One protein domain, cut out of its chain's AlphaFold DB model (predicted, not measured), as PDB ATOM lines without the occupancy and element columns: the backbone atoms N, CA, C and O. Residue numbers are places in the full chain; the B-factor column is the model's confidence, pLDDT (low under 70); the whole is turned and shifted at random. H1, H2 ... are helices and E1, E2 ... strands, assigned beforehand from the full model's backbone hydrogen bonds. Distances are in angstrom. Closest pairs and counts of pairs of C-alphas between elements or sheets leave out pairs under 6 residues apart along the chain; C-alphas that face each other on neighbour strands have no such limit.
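AT A GLANCE: This is residues 71 to 162 of the 162 residues of the protein "LexA_DNA_bind domain-containing protein" of Sphingomonadales bacterium CG12_big_fil_rev_8_21_14_0_65_65_10 (UniProt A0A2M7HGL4). Three helices pack at steep angles to one another, with the longest, H1, in the middle and H2 and H3 crossing beside it, and a small two-strand hairpin, E1 and E2, sits by H1 and the last part of H3. From E2 a long loose tail, residues 139 to 162, runs past H1 to the side away from H3. The printed part has 92 residues, with the order H1, H2, H3, E1, E2; the sheet E1 - E2 is antiparallel. The class is mostly helix, though named elements hold 43 of the 92 residues. The whole is compact, with a radius of gyration of the C-alphas of 12.7 A and spans of 39 by 28 by 27 A.

IN THESE COORDINATES: H1 is residues 76 to 92, 23.9 A long, from C-alpha 76 at (-1.182, -18.393, -24.975). H2 is residues 98 to 104, 10.0 A. H3 is residues 110 to 122, 18.5 A. E1 is residues 126 to 128, 6.8 A, and E2 residues 136 to 138, 6.6 A, ending at C-alpha 138 (9.461, -7.030, -17.817).

HOW THE PARTS SIT: H1 touches H3 with its residues 77 to 82 alone, about perpendicular at 88 degrees; the closest C-alphas, of Gln 78 and Arg 116, are 5.9 A apart. H1 touches H2 with its residues 81 to 85 alone, about perpendicular at 83 degrees, closest at the C-alphas of Val 81 and Ile 101, 7.1 A. H2 and H3 touch, only just about perpendicular at 73 degrees, closest at the C-alphas of Ser 102 and Lys 110, 6.0 A. The hairpin E1 and E2 has N 127 and O 137 within hydrogen-bond range at 2.8 A. The closest C-alphas of H3 and E1, Glu 121 and Arg 127, are 5.4 A apart; those of H1 and E2, Ala 86 and Ile 138, 7.1 A. H2 is apart from E1 and E2. Every O i to N i+4 pair is within range in H2 and H3, and 12 of 13 in H1.

THE WHOLE: The farthest C-alphas, of Gly 131 and Ala 162, are 44.0 A apart. The printed part has no cut, and no link between named elements is long. Mean pLDDT of the printed part is 78.2; residues 71 to 72, 131 to 133 and 145 to 162 are under 70.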
ATOM      1  N   THR A  71      11.330 -20.053 -14.764       60.00
ATOM      2  CA  THR A  71      10.312 -19.519 -15.672       60.00
ATOM      3  C   THR A  71       9.210 -20.561 -15.866       60.00
ATOM      4  O   THR A  71       9.376 -21.534 -16.602       60.00
ATOM      5  N   TYR A  72       8.081 -20.380 -15.182       67.69
ATOM      6  CA  TYR A  72       6.931 -21.263 -15.335       67.69
ATOM      7  C   TYR A  72       6.276 -21.037 -16.703       67.69
ATOM      8  O   TYR A  72       6.254 -19.899 -17.196       67.69
ATOM      9  N   PRO A  73       5.713 -22.092 -17.322       79.12
ATOM     10  CA  PRO A  73       5.079 -21.991 -18.626       79.12
ATOM     11  C   PRO A  73       3.937 -20.970 -18.600       79.12
ATOM     12  O   PRO A  73       3.094 -20.953 -17.697       79.12
ATOM     13  N   VAL A  74       3.910 -20.109 -19.614       81.31
ATOM     14  CA  VAL A  74       2.837 -19.133 -19.829       81.31
ATOM     15  C   VAL A  74       1.790 -19.706 -20.770       81.31
ATOM     16  O   VAL A  74       2.099 -20.396 -21.740       81.31
ATOM     17  N   THR A  75       0.526 -19.413 -20.489       87.56
ATOM     18  CA  THR A  75      -0.570 -19.753 -21.407       87.56
ATOM     19  C   THR A  75      -0.552 -18.827 -22.625       87.56
ATOM     20  O   THR A  75      -0.013 -17.723 -22.548       87.56
ATOM     21  N   ARG A  76      -1.172 -19.223 -23.749       81.62
ATOM     22  CA  ARG A  76      -1.182 -18.393 -24.975       81.62
ATOM     23  C   ARG A  76      -1.700 -16.976 -24.724       81.62
ATOM     24  O   ARG A  76      -0.994 -16.019 -25.001       81.62
ATOM     25  N   CYS A  77      -2.842 -16.845 -24.055       83.94
ATOM     26  CA  CYS A  77      -3.403 -15.532 -23.744       83.94
ATOM     27  C   CYS A  77      -2.578 -14.710 -22.733       83.94
ATOM     28  O   CYS A  77      -2.726 -13.495 -22.668       83.94
ATOM     29  N   GLN A  78      -1.752 -15.347 -21.897       87.75
ATOM     30  CA  GLN A  78      -0.798 -14.633 -21.038       87.75
ATOM     31  C   GLN A  78       0.426 -14.185 -21.845       87.75
ATOM     32  O   GLN A  78       0.884 -13.060 -21.684       87.75
ATOM     33  N   MET A  79       0.916 -15.036 -22.750       86.75
ATOM     34  CA  MET A  79       1.987 -14.687 -23.684       86.75
ATOM     35  C   MET A  79       1.588 -13.501 -24.569       86.75
ATOM     36  O   MET A  79       2.405 -12.626 -24.817       86.75
ATOM     37  N   ASP A  80       0.329 -13.439 -24.993       87.31
ATOM     38  CA  ASP A  80      -0.238 -12.328 -25.762       87.31
ATOM     39  C   ASP A  80      -0.136 -10.988 -25.012       87.31
ATOM     40  O   ASP A  80       0.359 -10.004 -25.561       87.31
ATOM     41  N   VAL A  81      -0.503 -10.966 -23.724       88.12
ATOM     42  CA  VAL A  81      -0.314  -9.793 -22.849       88.12
ATOM     43  C   VAL A  81       1.166  -9.450 -22.709       88.12
ATOM     44  O   VAL A  81       1.546  -8.292 -22.868       88.12
ATOM     45  N   LEU A  82       2.010 -10.446 -22.441       88.62
ATOM     46  CA  LEU A  82       3.444 -10.247 -22.246       88.62
ATOM     47  C   LEU A  82       4.110  -9.657 -23.501       88.62
ATOM     48  O   LEU A  82       4.902  -8.722 -23.400       88.62
ATOM     49  N   ARG A  83       3.750 -10.162 -24.686       87.69
ATOM     50  CA  ARG A  83       4.219  -9.661 -25.985       87.69
ATOM     51  C   ARG A  83       3.741  -8.246 -26.261       87.69
ATOM     52  O   ARG A  83       4.546  -7.431 -26.693       87.69
ATOM     53  N   PHE A  84       2.475  -7.941 -25.982       87.50
ATOM     54  CA  PHE A  84       1.963  -6.582 -26.143       87.50
ATOM     55  C   PHE A  84       2.734  -5.591 -25.271       87.50
ATOM     56  O   PHE A  84       3.217  -4.582 -25.767       87.50
ATOM     57  N   VAL A  85       2.898  -5.901 -23.982       88.50
ATOM     58  CA  VAL A  85       3.605  -5.027 -23.038       88.50
ATOM     59  C   VAL A  85       5.066  -4.834 -23.456       88.50
ATOM     60  O   VAL A  85       5.570  -3.716 -23.378       88.50
ATOM     61  N   ALA A  86       5.731  -5.893 -23.928       87.88
ATOM     62  CA  ALA A  86       7.105  -5.832 -24.424       87.88
ATOM     63  C   ALA A  86       7.242  -4.984 -25.687       87.88
ATOM     64  O   ALA A  86       8.075  -4.080 -25.710       87.88
ATOM     65  N   GLY A  87       6.404  -5.225 -26.694       85.88
ATOM     66  CA  GLY A  87       6.397  -4.409 -27.901       85.88
ATOM     67  C   GLY A  87       6.123  -2.946 -27.566       85.88
ATOM     68  O   GLY A  87       6.866  -2.069 -28.000       85.88
ATOM     69  N   PHE A  88       5.092  -2.680 -26.759       85.75
ATOM     70  CA  PHE A  88       4.637  -1.319 -26.485       85.75
ATOM     71  C   PHE A  88       5.731  -0.496 -25.800       85.75
ATOM     72  O   PHE A  88       5.944   0.664 -26.144       85.75
ATOM     73  N   GLN A  89       6.480  -1.112 -24.880       86.88
ATOM     74  CA  GLN A  89       7.642  -0.477 -24.261       86.88
ATOM     75  C   GLN A  89       8.775  -0.211 -25.259       86.88
ATOM     76  O   GLN A  89       9.404   0.841 -25.170       86.88
ATOM     77  N   GLU A  90       9.032  -1.114 -26.211       83.62
ATOM     78  CA  GLU A  90      10.036  -0.897 -27.264       83.62
ATOM     79  C   GLU A  90       9.646   0.238 -28.225       83.62
ATOM     80  O   GLU A  90      10.518   0.991 -28.651       83.62
ATOM     81  N   ALA A  91       8.358   0.385 -28.550       82.69
ATOM     82  CA  ALA A  91       7.876   1.398 -29.490       82.69
ATOM     83  C   ALA A  91       7.699   2.784 -28.851       82.69
ATOM     84  O   ALA A  91       8.084   3.797 -29.433       82.69
ATOM     85  N   HIS A  92       7.102   2.841 -27.660       82.88
ATOM     86  CA  HIS A  92       6.695   4.094 -27.026       82.88
ATOM     87  C   HIS A  92       7.627   4.548 -25.896       82.88
ATOM     88  O   HIS A  92       7.568   5.703 -25.479       82.88
ATOM     89  N   GLY A  93       8.475   3.659 -25.371       84.56
ATOM     90  CA  GLY A  93       9.386   3.966 -24.265       84.56
ATOM     91  C   GLY A  93       8.718   4.073 -22.887       84.56
ATOM     92  O   GLY A  93       9.379   4.443 -21.920       84.56
ATOM     93  N   TYR A  94       7.424   3.751 -22.768       85.62
ATOM     94  CA  TYR A  94       6.692   3.711 -21.496       85.62
ATOM     95  C   TYR A  94       5.809   2.462 -21.383       85.62
ATOM     96  O   TYR A  94       5.471   1.834 -22.384       85.62
ATOM     97  N   SER A  95       5.432   2.073 -20.159       86.56
ATOM     98  CA  SER A  95       4.554   0.914 -19.940       86.56
ATOM     99  C   SER A  95       3.093   1.236 -20.301       86.56
ATOM    100  O   SER A  95       2.593   2.292 -19.895       86.56
ATOM    101  N   PRO A  96       2.367   0.326 -20.980       88.31
ATOM    102  CA  PRO A  96       0.953   0.523 -21.280       88.31
ATOM    103  C   PRO A  96       0.086   0.430 -20.016       88.31
ATOM    104  O   PRO A  96       0.447  -0.185 -19.009       88.31
ATOM    105  N   SER A  97      -1.093   1.033 -20.077       87.25
ATOM    106  CA  SER A  97      -2.152   0.922 -19.079       87.25
ATOM    107  C   SER A  97      -3.026  -0.313 -19.306       87.25
ATOM    108  O   SER A  97      -3.108  -0.862 -20.402       87.25
ATOM    109  N   TYR A  98      -3.757  -0.727 -18.269       85.69
ATOM    110  CA  TYR A  98      -4.702  -1.844 -18.372       85.69
ATOM    111  C   TYR A  98      -5.804  -1.629 -19.419       85.69
ATOM    112  O   TYR A  98      -6.296  -2.609 -19.970       85.69
ATOM    113  N   ALA A  99      -6.194  -0.375 -19.676       84.50
ATOM    114  CA  ALA A  99      -7.170  -0.049 -20.713       84.50
ATOM    115  C   ALA A  99      -6.572  -0.275 -22.109       84.50
ATOM    116  O   ALA A  99      -7.136  -1.039 -22.880       84.50
ATOM    117  N   GLU A 100      -5.370   0.253 -22.366       86.06
ATOM    118  CA  GLU A 100      -4.655   0.067 -23.640       86.06
ATOM    119  C   GLU A 100      -4.397  -1.416 -23.943       86.06
ATOM    120  O   GLU A 100      -4.564  -1.855 -25.078       86.06
ATOM    121  N   ILE A 101      -4.054  -2.216 -22.923       86.88
ATOM    122  CA  ILE A 101      -3.914  -3.673 -23.072       86.88
ATOM    123  C   ILE A 101      -5.269  -4.312 -23.409       86.88
ATOM    124  O   ILE A 101      -5.343  -5.188 -24.264       86.88
ATOM    125  N   SER A 102      -6.355  -3.906 -22.748       86.06
ATOM    126  CA  SER A 102      -7.688  -4.458 -23.023       86.06
ATOM    127  C   SER A 102      -8.131  -4.178 -24.457       86.06
ATOM    128  O   SER A 102      -8.610  -5.093 -25.128       86.06
ATOM    129  N   ASP A 103      -7.932  -2.941 -24.911       84.94
ATOM    130  CA  ASP A 103      -8.333  -2.470 -26.235       84.94
ATOM    131  C   ASP A 103      -7.507  -3.151 -27.330       84.94
ATOM    132  O   ASP A 103      -8.064  -3.678 -28.292       84.94
ATOM    133  N   ALA A 104      -6.185  -3.247 -27.150       84.50
ATOM    134  CA  ALA A 104      -5.301  -3.889 -28.120       84.50
ATOM    135  C   ALA A 104      -5.532  -5.402 -28.249       84.50
ATOM    136  O   ALA A 104      -5.379  -5.963 -29.334       84.50
ATOM    137  N   LEU A 105      -5.897  -6.069 -27.150       84.25
ATOM    138  CA  LEU A 105      -6.143  -7.514 -27.114       84.25
ATOM    139  C   LEU A 105      -7.610  -7.890 -27.365       84.25
ATOM    140  O   LEU A 105      -7.945  -9.077 -27.352       84.25
ATOM    141  N   ASN A 106      -8.492  -6.902 -27.550       84.00
ATOM    142  CA  ASN A 106      -9.943  -7.075 -27.632       84.00
ATOM    143  C   ASN A 106     -10.502  -7.942 -26.480       84.00
ATOM    144  O   ASN A 106     -11.344  -8.824 -26.678       84.00
ATOM    145  N   ILE A 107      -9.987  -7.728 -25.264       84.56
ATOM    146  CA  ILE A 107     -10.424  -8.439 -24.060       84.56
ATOM    147  C   ILE A 107     -11.681  -7.758 -23.528       84.56
ATOM    148  O   ILE A 107     -11.713  -6.549 -23.325       84.56
ATOM    149  N   SER A 108     -12.715  -8.553 -23.244       78.94
ATOM    150  CA  SER A 108     -14.043  -8.049 -22.871       78.94
ATOM    151  C   SER A 108     -14.080  -7.257 -21.561       78.94
ATOM    152  O   SER A 108     -15.081  -6.611 -21.264       78.94
ATOM    153  N   SER A 109     -13.059  -7.362 -20.707       83.31
ATOM    154  CA  SER A 109     -13.071  -6.736 -19.385       83.31
ATOM    155  C   SER A 109     -11.679  -6.368 -18.886       83.31
ATOM    156  O   SER A 109     -10.786  -7.215 -18.820       83.31
ATOM    157  N   LYS A 110     -11.549  -5.137 -18.368       83.00
ATOM    158  CA  LYS A 110     -10.363  -4.659 -17.637       83.00
ATOM    159  C   LYS A 110      -9.961  -5.611 -16.502       83.00
ATOM    160  O   LYS A 110      -8.778  -5.853 -16.297       83.00
ATOM    161  N   GLY A 111     -10.938  -6.200 -15.802       86.44
ATOM    162  CA  GLY A 111     -10.691  -7.186 -14.742       86.44
ATOM    163  C   GLY A 111      -9.944  -8.430 -15.229       86.44
ATOM    164  O   GLY A 111      -8.987  -8.853 -14.589       86.44
ATOM    165  N   SER A 112     -10.291  -8.950 -16.408       85.81
ATOM    166  CA  SER A 112      -9.600 -10.100 -17.004       85.81
ATOM    167  C   SER A 112      -8.164  -9.771 -17.408       85.81
ATOM    168  O   SER A 112      -7.297 -10.638 -17.360       85.81
ATOM    169  N   VAL A 113      -7.876  -8.520 -17.782       87.81
ATOM    170  CA  VAL A 113      -6.494  -8.069 -17.995       87.81
ATOM    171  C   VAL A 113      -5.735  -8.057 -16.672       87.81
ATOM    172  O   VAL A 113      -4.641  -8.613 -16.605       87.81
ATOM    173  N   CYS A 114      -6.321  -7.497 -15.609       87.88
ATOM    174  CA  CYS A 114      -5.706  -7.495 -14.278       87.88
ATOM    175  C   CYS A 114      -5.388  -8.919 -13.796       87.88
ATOM    176  O   CYS A 114      -4.293  -9.157 -13.297       87.88
ATOM    177  N   GLU A 115      -6.297  -9.876 -13.999       87.81
ATOM    178  CA  GLU A 115      -6.076 -11.294 -13.680       87.81
ATOM    179  C   GLU A 115      -4.896 -11.887 -14.459       87.81
ATOM    180  O   GLU A 115      -4.042 -12.565 -13.889       87.81
ATOM    181  N   ARG A 116      -4.814 -11.613 -15.767       90.00
ATOM    182  CA  ARG A 116      -3.716 -12.102 -16.613       90.00
ATOM    183  C   ARG A 116      -2.372 -11.508 -16.204       90.00
ATOM    184  O   ARG A 116      -1.386 -12.237 -16.192       90.00
ATOM    185  N   VAL A 117      -2.335 -10.220 -15.869       88.69
ATOM    186  CA  VAL A 117      -1.114  -9.531 -15.431       88.69
ATOM    187  C   VAL A 117      -0.678 -10.021 -14.048       88.69
ATOM    188  O   VAL A 117       0.495 -10.334 -13.877       88.69
ATOM    189  N   ALA A 118      -1.602 -10.184 -13.097       86.38
ATOM    190  CA  ALA A 118      -1.295 -10.738 -11.777       86.38
ATOM    191  C   ALA A 118      -0.735 -12.166 -11.873       86.38
ATOM    192  O   ALA A 118       0.275 -12.482 -11.254       86.38
ATOM    193  N   ALA A 119      -1.322 -13.007 -12.730       87.38
ATOM    194  CA  ALA A 119      -0.812 -14.354 -12.970       87.38
ATOM    195  C   ALA A 119       0.581 -14.362 -13.632       87.38
ATOM    196  O   ALA A 119       1.340 -15.308 -13.445       87.38
ATOM    197  N   LEU A 120       0.923 -13.344 -14.429       87.88
ATOM    198  CA  LEU A 120       2.267 -13.180 -14.997       87.88
ATOM    199  C   LEU A 120       3.278 -12.693 -13.952       87.88
ATOM    200  O   LEU A 120       4.433 -13.115 -13.994       87.88
ATOM    201  N   GLU A 121       2.851 -11.832 -13.030       88.06
ATOM    202  CA  GLU A 121       3.667 -11.358 -11.910       88.06
ATOM    203  C   GLU A 121       3.998 -12.491 -10.936       88.06
ATOM    204  O   GLU A 121       5.165 -12.725 -10.633       88.06
ATOM    205  N   GLU A 122       2.992 -13.267 -10.534       84.69
ATOM    206  CA  GLU A 122       3.154 -14.436  -9.663       84.69
ATOM    207  C   GLU A 122       4.106 -15.487 -10.262       84.69
ATOM    208  O   GLU A 122       4.875 -16.126  -9.549       84.69
ATOM    209  N   ARG A 123       4.107 -15.626 -11.594       83.88
ATOM    210  CA  ARG A 123       4.997 -16.538 -12.334       83.88
ATOM    211  C   ARG A 123       6.388 -15.961 -12.616       83.88
ATOM    212  O   ARG A 123       7.197 -16.645 -13.241       83.88
ATOM    213  N   GLY A 124       6.661 -14.718 -12.217       86.00
ATOM    214  CA  GLY A 124       7.964 -14.070 -12.382       86.00
ATOM    215  C   GLY A 124       8.282 -13.579 -13.798       86.00
ATOM    216  O   GLY A 124       9.450 -13.379 -14.122       86.00
ATOM    217  N   HIS A 125       7.278 -13.378 -14.659       84.94
ATOM    218  CA  HIS A 125       7.480 -12.809 -16.004       84.94
ATOM    219  C   HIS A 125       7.465 -11.279 -15.999       84.94
ATOM    220  O   HIS A 125       8.183 -10.640 -16.772       84.94
ATOM    221  N   LEU A 126       6.653 -10.699 -15.114       88.69
ATOM    222  CA  LEU A 126       6.466  -9.261 -14.947       88.69
ATOM    223  C   LEU A 126       6.612  -8.874 -13.474       88.69
ATOM    224  O   LEU A 126       6.470  -9.708 -12.587       88.69
ATOM    225  N   ARG A 127       6.849  -7.591 -13.215       86.94
ATOM    226  CA  ARG A 127       6.767  -6.989 -11.883       86.94
ATOM    227  C   ARG A 127       5.992  -5.683 -11.962       86.94
ATOM    228  O   ARG A 127       6.259  -4.865 -12.843       86.94
ATOM    229  N   ILE A 128       5.067  -5.466 -11.033       86.81
ATOM    230  CA  ILE A 128       4.311  -4.220 -10.931       86.81
ATOM    231  C   ILE A 128       4.846  -3.421  -9.746       86.81
ATOM    232  O   ILE A 128       4.938  -3.921  -8.627       86.81
ATOM    233  N   ILE A 129       5.188  -2.151  -9.965       84.94
ATOM    234  CA  ILE A 129       5.604  -1.271  -8.868       84.94
ATOM    235  C   ILE A 129       4.348  -0.625  -8.259       84.94
ATOM    236  O   ILE A 129       3.683   0.171  -8.933       84.94
ATOM    237  N   PRO A 130       3.998  -0.922  -6.993       76.81
ATOM    238  CA  PRO A 130       2.813  -0.353  -6.369       76.81
ATOM    239  C   PRO A 130       2.964   1.159  -6.169       76.81
ATOM    240  O   PRO A 130       4.033   1.660  -5.826       76.81
ATOM    241  N   GLY A 131       1.865   1.893  -6.352       69.81
ATOM    242  CA  GLY A 131       1.819   3.343  -6.123       69.81
ATOM    243  C   GLY A 131       2.257   4.202  -7.310       69.81
ATOM    244  O   GLY A 131       2.232   5.424  -7.197       69.81
ATOM    245  N   LYS A 132       2.605   3.597  -8.450       68.38
ATOM    246  CA  LYS A 132       2.893   4.312  -9.695       68.38
ATOM    247  C   LYS A 132       1.986   3.806 -10.810       68.38
ATOM    248  O   LYS A 132       1.906   2.604 -11.067       68.38
ATOM    249  N   SER A 133       1.288   4.723 -11.475       65.81
ATOM    250  CA  SER A 133       0.627   4.410 -12.739       65.81
ATOM    251  C   SER A 133       1.694   4.028 -13.772       65.81
ATOM    252  O   SER A 133       2.811   4.544 -13.739       65.81
ATOM    253  N   ARG A 134       1.373   3.083 -14.667       73.19
ATOM    254  CA  ARG A 134       2.260   2.671 -15.774       73.19
ATOM    255  C   ARG A 134       3.662   2.228 -15.324       73.19
ATOM    256  O   ARG A 134       4.664   2.643 -15.888       73.19
ATOM    257  N   SER A 135       3.742   1.395 -14.290       81.69
ATOM    258  CA  SER A 135       5.011   0.833 -13.813       81.69
ATOM    259  C   SER A 135       4.995  -0.687 -13.891       81.69
ATOM    260  O   SER A 135       4.915  -1.370 -12.870       81.69
ATOM    261  N   ILE A 136       5.013  -1.194 -15.127       85.44
ATOM    262  CA  ILE A 136       5.118  -2.625 -15.421       85.44
ATOM    263  C   ILE A 136       6.523  -2.885 -15.955       85.44
ATOM    264  O   ILE A 136       6.878  -2.420 -17.039       85.44
ATOM    265  N   GLU A 137       7.303  -3.649 -15.205       85.88
ATOM    266  CA  GLU A 137       8.655  -4.052 -15.567       85.88
ATOM    267  C   GLU A 137       8.660  -5.490 -16.080       85.88
ATOM    268  O   GLU A 137       8.044  -6.381 -15.493       85.88
ATOM    269  N   ILE A 138       9.356  -5.714 -17.190       86.69
ATOM    270  CA  ILE A 138       9.461  -7.030 -17.817       86.69
ATOM    271  C   ILE A 138      10.729  -7.700 -17.312       86.69
ATOM    272  O   ILE A 138      11.831  -7.257 -17.629       86.69
ATOM    273  N   LEU A 139      10.568  -8.780 -16.551       85.31
ATOM    274  CA  LEU A 139      11.693  -9.563 -16.040       85.31
ATOM    275  C   LEU A 139      12.184 -10.567 -17.087       85.31
ATOM    276  O   LEU A 139      13.384 -10.798 -17.218       85.31
ATOM    277  N   HIS A 140      11.259 -11.126 -17.869       81.75
ATOM    278  CA  HIS A 140      11.566 -12.058 -18.944       81.75
ATOM    279  C   HIS A 140      11.009 -11.544 -20.272       81.75
ATOM    280  O   HIS A 140       9.796 -11.521 -20.487       81.75
ATOM    281  N   LYS A 141      11.901 -11.104 -21.171       79.06
ATOM    282  CA  LYS A 141      11.496 -10.595 -22.485       79.06
ATOM    283  C   LYS A 141      10.962 -11.748 -23.345       79.06
ATOM    284  O   LYS A 141      11.715 -12.684 -23.616       79.06
ATOM    285  N   PRO A 142       9.698 -11.698 -23.798       79.88
ATOM    286  CA  PRO A 142       9.162 -12.724 -24.676       79.88
ATOM    287  C   PRO A 142       9.822 -12.643 -26.055       79.88
ATOM    288  O   PRO A 142      10.254 -11.577 -26.498       79.88
ATOM    289  N   ALA A 143       9.818 -13.759 -26.782       76.62
ATOM    290  CA  ALA A 143      10.084 -13.726 -28.213       76.62
ATOM    291  C   ALA A 143       8.965 -12.932 -28.906       76.62
ATOM    292  O   ALA A 143       7.811 -13.383 -28.976       76.62
ATOM    293  N   LEU A 144       9.315 -11.735 -29.372       74.00
ATOM    294  CA  LEU A 144       8.439 -10.872 -30.147       74.00
ATOM    295  C   LEU A 144       8.493 -11.286 -31.620       74.00
ATOM    296  O   LEU A 144       9.594 -11.390 -32.168       74.00
ATOM    297  N   PRO A 145       7.342 -11.514 -32.276       67.00
ATOM    298  CA  PRO A 145       7.318 -11.633 -33.724       67.00
ATOM    299  C   PRO A 145       7.775 -10.293 -34.316       67.00
ATOM    300  O   PRO A 145       7.118  -9.262 -34.156       67.00
ATOM    301  N   ARG A 146       8.951 -10.298 -34.945       66.00
ATOM    302  CA  ARG A 146       9.484  -9.145 -35.672       66.00
ATOM    303  C   ARG A 146       9.032  -9.239 -37.119       66.00
ATOM    304  O   ARG A 146       9.056 -10.323 -37.702       66.00
ATOM    305  N   GLY A 147       8.616  -8.113 -37.690       65.69
ATOM    306  CA  GLY A 147       8.355  -8.044 -39.122       65.69
ATOM    307  C   GLY A 147       9.641  -8.207 -39.940       65.69
ATOM    308  O   GLY A 147      10.739  -8.116 -39.385       65.69
ATOM    309  N   PRO A 148       9.533  -8.394 -41.266       59.12
ATOM    310  CA  PRO A 148      10.692  -8.497 -42.163       59.12
ATOM    311  C   PRO A 148      11.639  -7.283 -42.089       59.12
ATOM    312  O   PRO A 148      12.811  -7.403 -42.427       59.12
ATOM    313  N   ASN A 149      11.159  -6.148 -41.568       60.06
ATOM    314  CA  ASN A 149      11.918  -4.907 -41.400       60.06
ATOM    315  C   ASN A 149      12.509  -4.734 -39.983       60.06
ATOM    316  O   ASN A 149      13.029  -3.673 -39.657       60.06
ATOM    317  N   GLY A 150      12.393  -5.736 -39.101       60.16
ATOM    318  CA  GLY A 150      12.883  -5.677 -37.717       60.16
ATOM    319  C   GLY A 150      11.990  -4.907 -36.736       60.16
ATOM    320  O   GLY A 150      12.230  -4.981 -35.526       60.16
ATOM    321  N   GLU A 151      10.947  -4.235 -37.233       58.59
ATOM    322  CA  GLU A 151       9.948  -3.547 -36.416       58.59
ATOM    323  C   GLU A 151       9.131  -4.553 -35.582       58.59
ATOM    324  O   GLU A 151       8.713  -5.601 -36.101       58.59
ATOM    325  N   PRO A 152       8.904  -4.275 -34.283       60.72
ATOM    326  CA  PRO A 152       8.061  -5.116 -33.447       60.72
ATOM    327  C   PRO A 152       6.624  -5.047 -33.975       60.72
ATOM    328  O   PRO A 152       5.987  -3.995 -33.903       60.72
ATOM    329  N   MET A 153       6.097  -6.156 -34.510       59.03
ATOM    330  CA  MET A 153       4.716  -6.196 -34.995       59.03
ATOM    331  C   MET A 153       3.761  -6.001 -33.817       59.03
ATOM    332  O   MET A 153       3.540  -6.906 -33.010       59.03
ATOM    333  N   HIS A 154       3.174  -4.814 -33.727       64.88
ATOM    334  CA  HIS A 154       2.128  -4.507 -32.762       64.88
ATOM    335  C   HIS A 154       0.771  -4.912 -33.309       64.88
ATOM    336  O   HIS A 154      -0.046  -4.078 -33.673       64.88
ATOM    337  N   PHE A 155       0.530  -6.217 -33.339       56.44
ATOM    338  CA  PHE A 155      -0.799  -6.761 -33.573       56.44
ATOM    339  C   PHE A 155      -0.950  -7.994 -32.710       56.44
ATOM    340  O   PHE A 155      -0.561  -9.095 -33.099       56.44
ATOM    341  N   VAL A 156      -1.519  -7.839 -31.519       58.34
ATOM    342  CA  VAL A 156      -1.943  -9.029 -30.797       58.34
ATOM    343  C   VAL A 156      -3.307  -9.458 -31.303       58.34
ATOM    344  O   VAL A 156      -4.357  -9.184 -30.733       58.34
ATOM    345  N   ARG A 157      -3.228 -10.218 -32.389       55.16
ATOM    346  CA  ARG A 157      -3.979 -11.452 -32.559       55.16
ATOM    347  C   ARG A 157      -3.030 -12.493 -33.136       55.16
ATOM    348  O   ARG A 157      -2.774 -12.503 -34.331       55.16
ATOM    349  N   VAL A 158      -2.548 -13.413 -32.301       48.94
ATOM    350  CA  VAL A 158      -2.051 -14.703 -32.802       48.94
ATOM    351  C   VAL A 158      -3.267 -15.613 -32.988       48.94
ATOM    352  O   VAL A 158      -3.510 -16.525 -32.203       48.94
ATOM    353  N   ALA A 159      -4.090 -15.298 -33.986       41.00
ATOM    354  CA  ALA A 159      -5.169 -16.157 -34.451       41.00
ATOM    355  C   ALA A 159      -5.460 -15.841 -35.922       41.00
ATOM    356  O   ALA A 159      -6.308 -15.006 -36.218       41.00
ATOM    357  N   GLU A 160      -4.766 -16.530 -36.822       34.59
ATOM    358  CA  GLU A 160      -5.365 -16.906 -38.103       34.59
ATOM    359  C   GLU A 160      -6.116 -18.223 -37.830       34.59
ATOM    360  O   GLU A 160      -5.465 -19.209 -37.457       34.59
ATOM    361  N   PRO A 161      -7.460 -18.275 -37.887       49.50
ATOM    362  CA  PRO A 161      -8.153 -19.549 -37.984       49.50
ATOM    363  C   PRO A 161      -7.990 -20.093 -39.411       49.50
ATOM    364  O   PRO A 161      -8.144 -19.349 -40.377       49.50
ATOM    365  N   ALA A 162      -7.656 -21.381 -39.504       40.44
ATOM    366  CA  ALA A 162      -7.781 -22.165 -40.729       40.44
ATOM    367  C   ALA A 162      -9.246 -22.263 -41.185       40.44
ATOM    368  O   ALA A 162     -10.136 -22.214 -40.301       40.44
TER     369      ALA A 162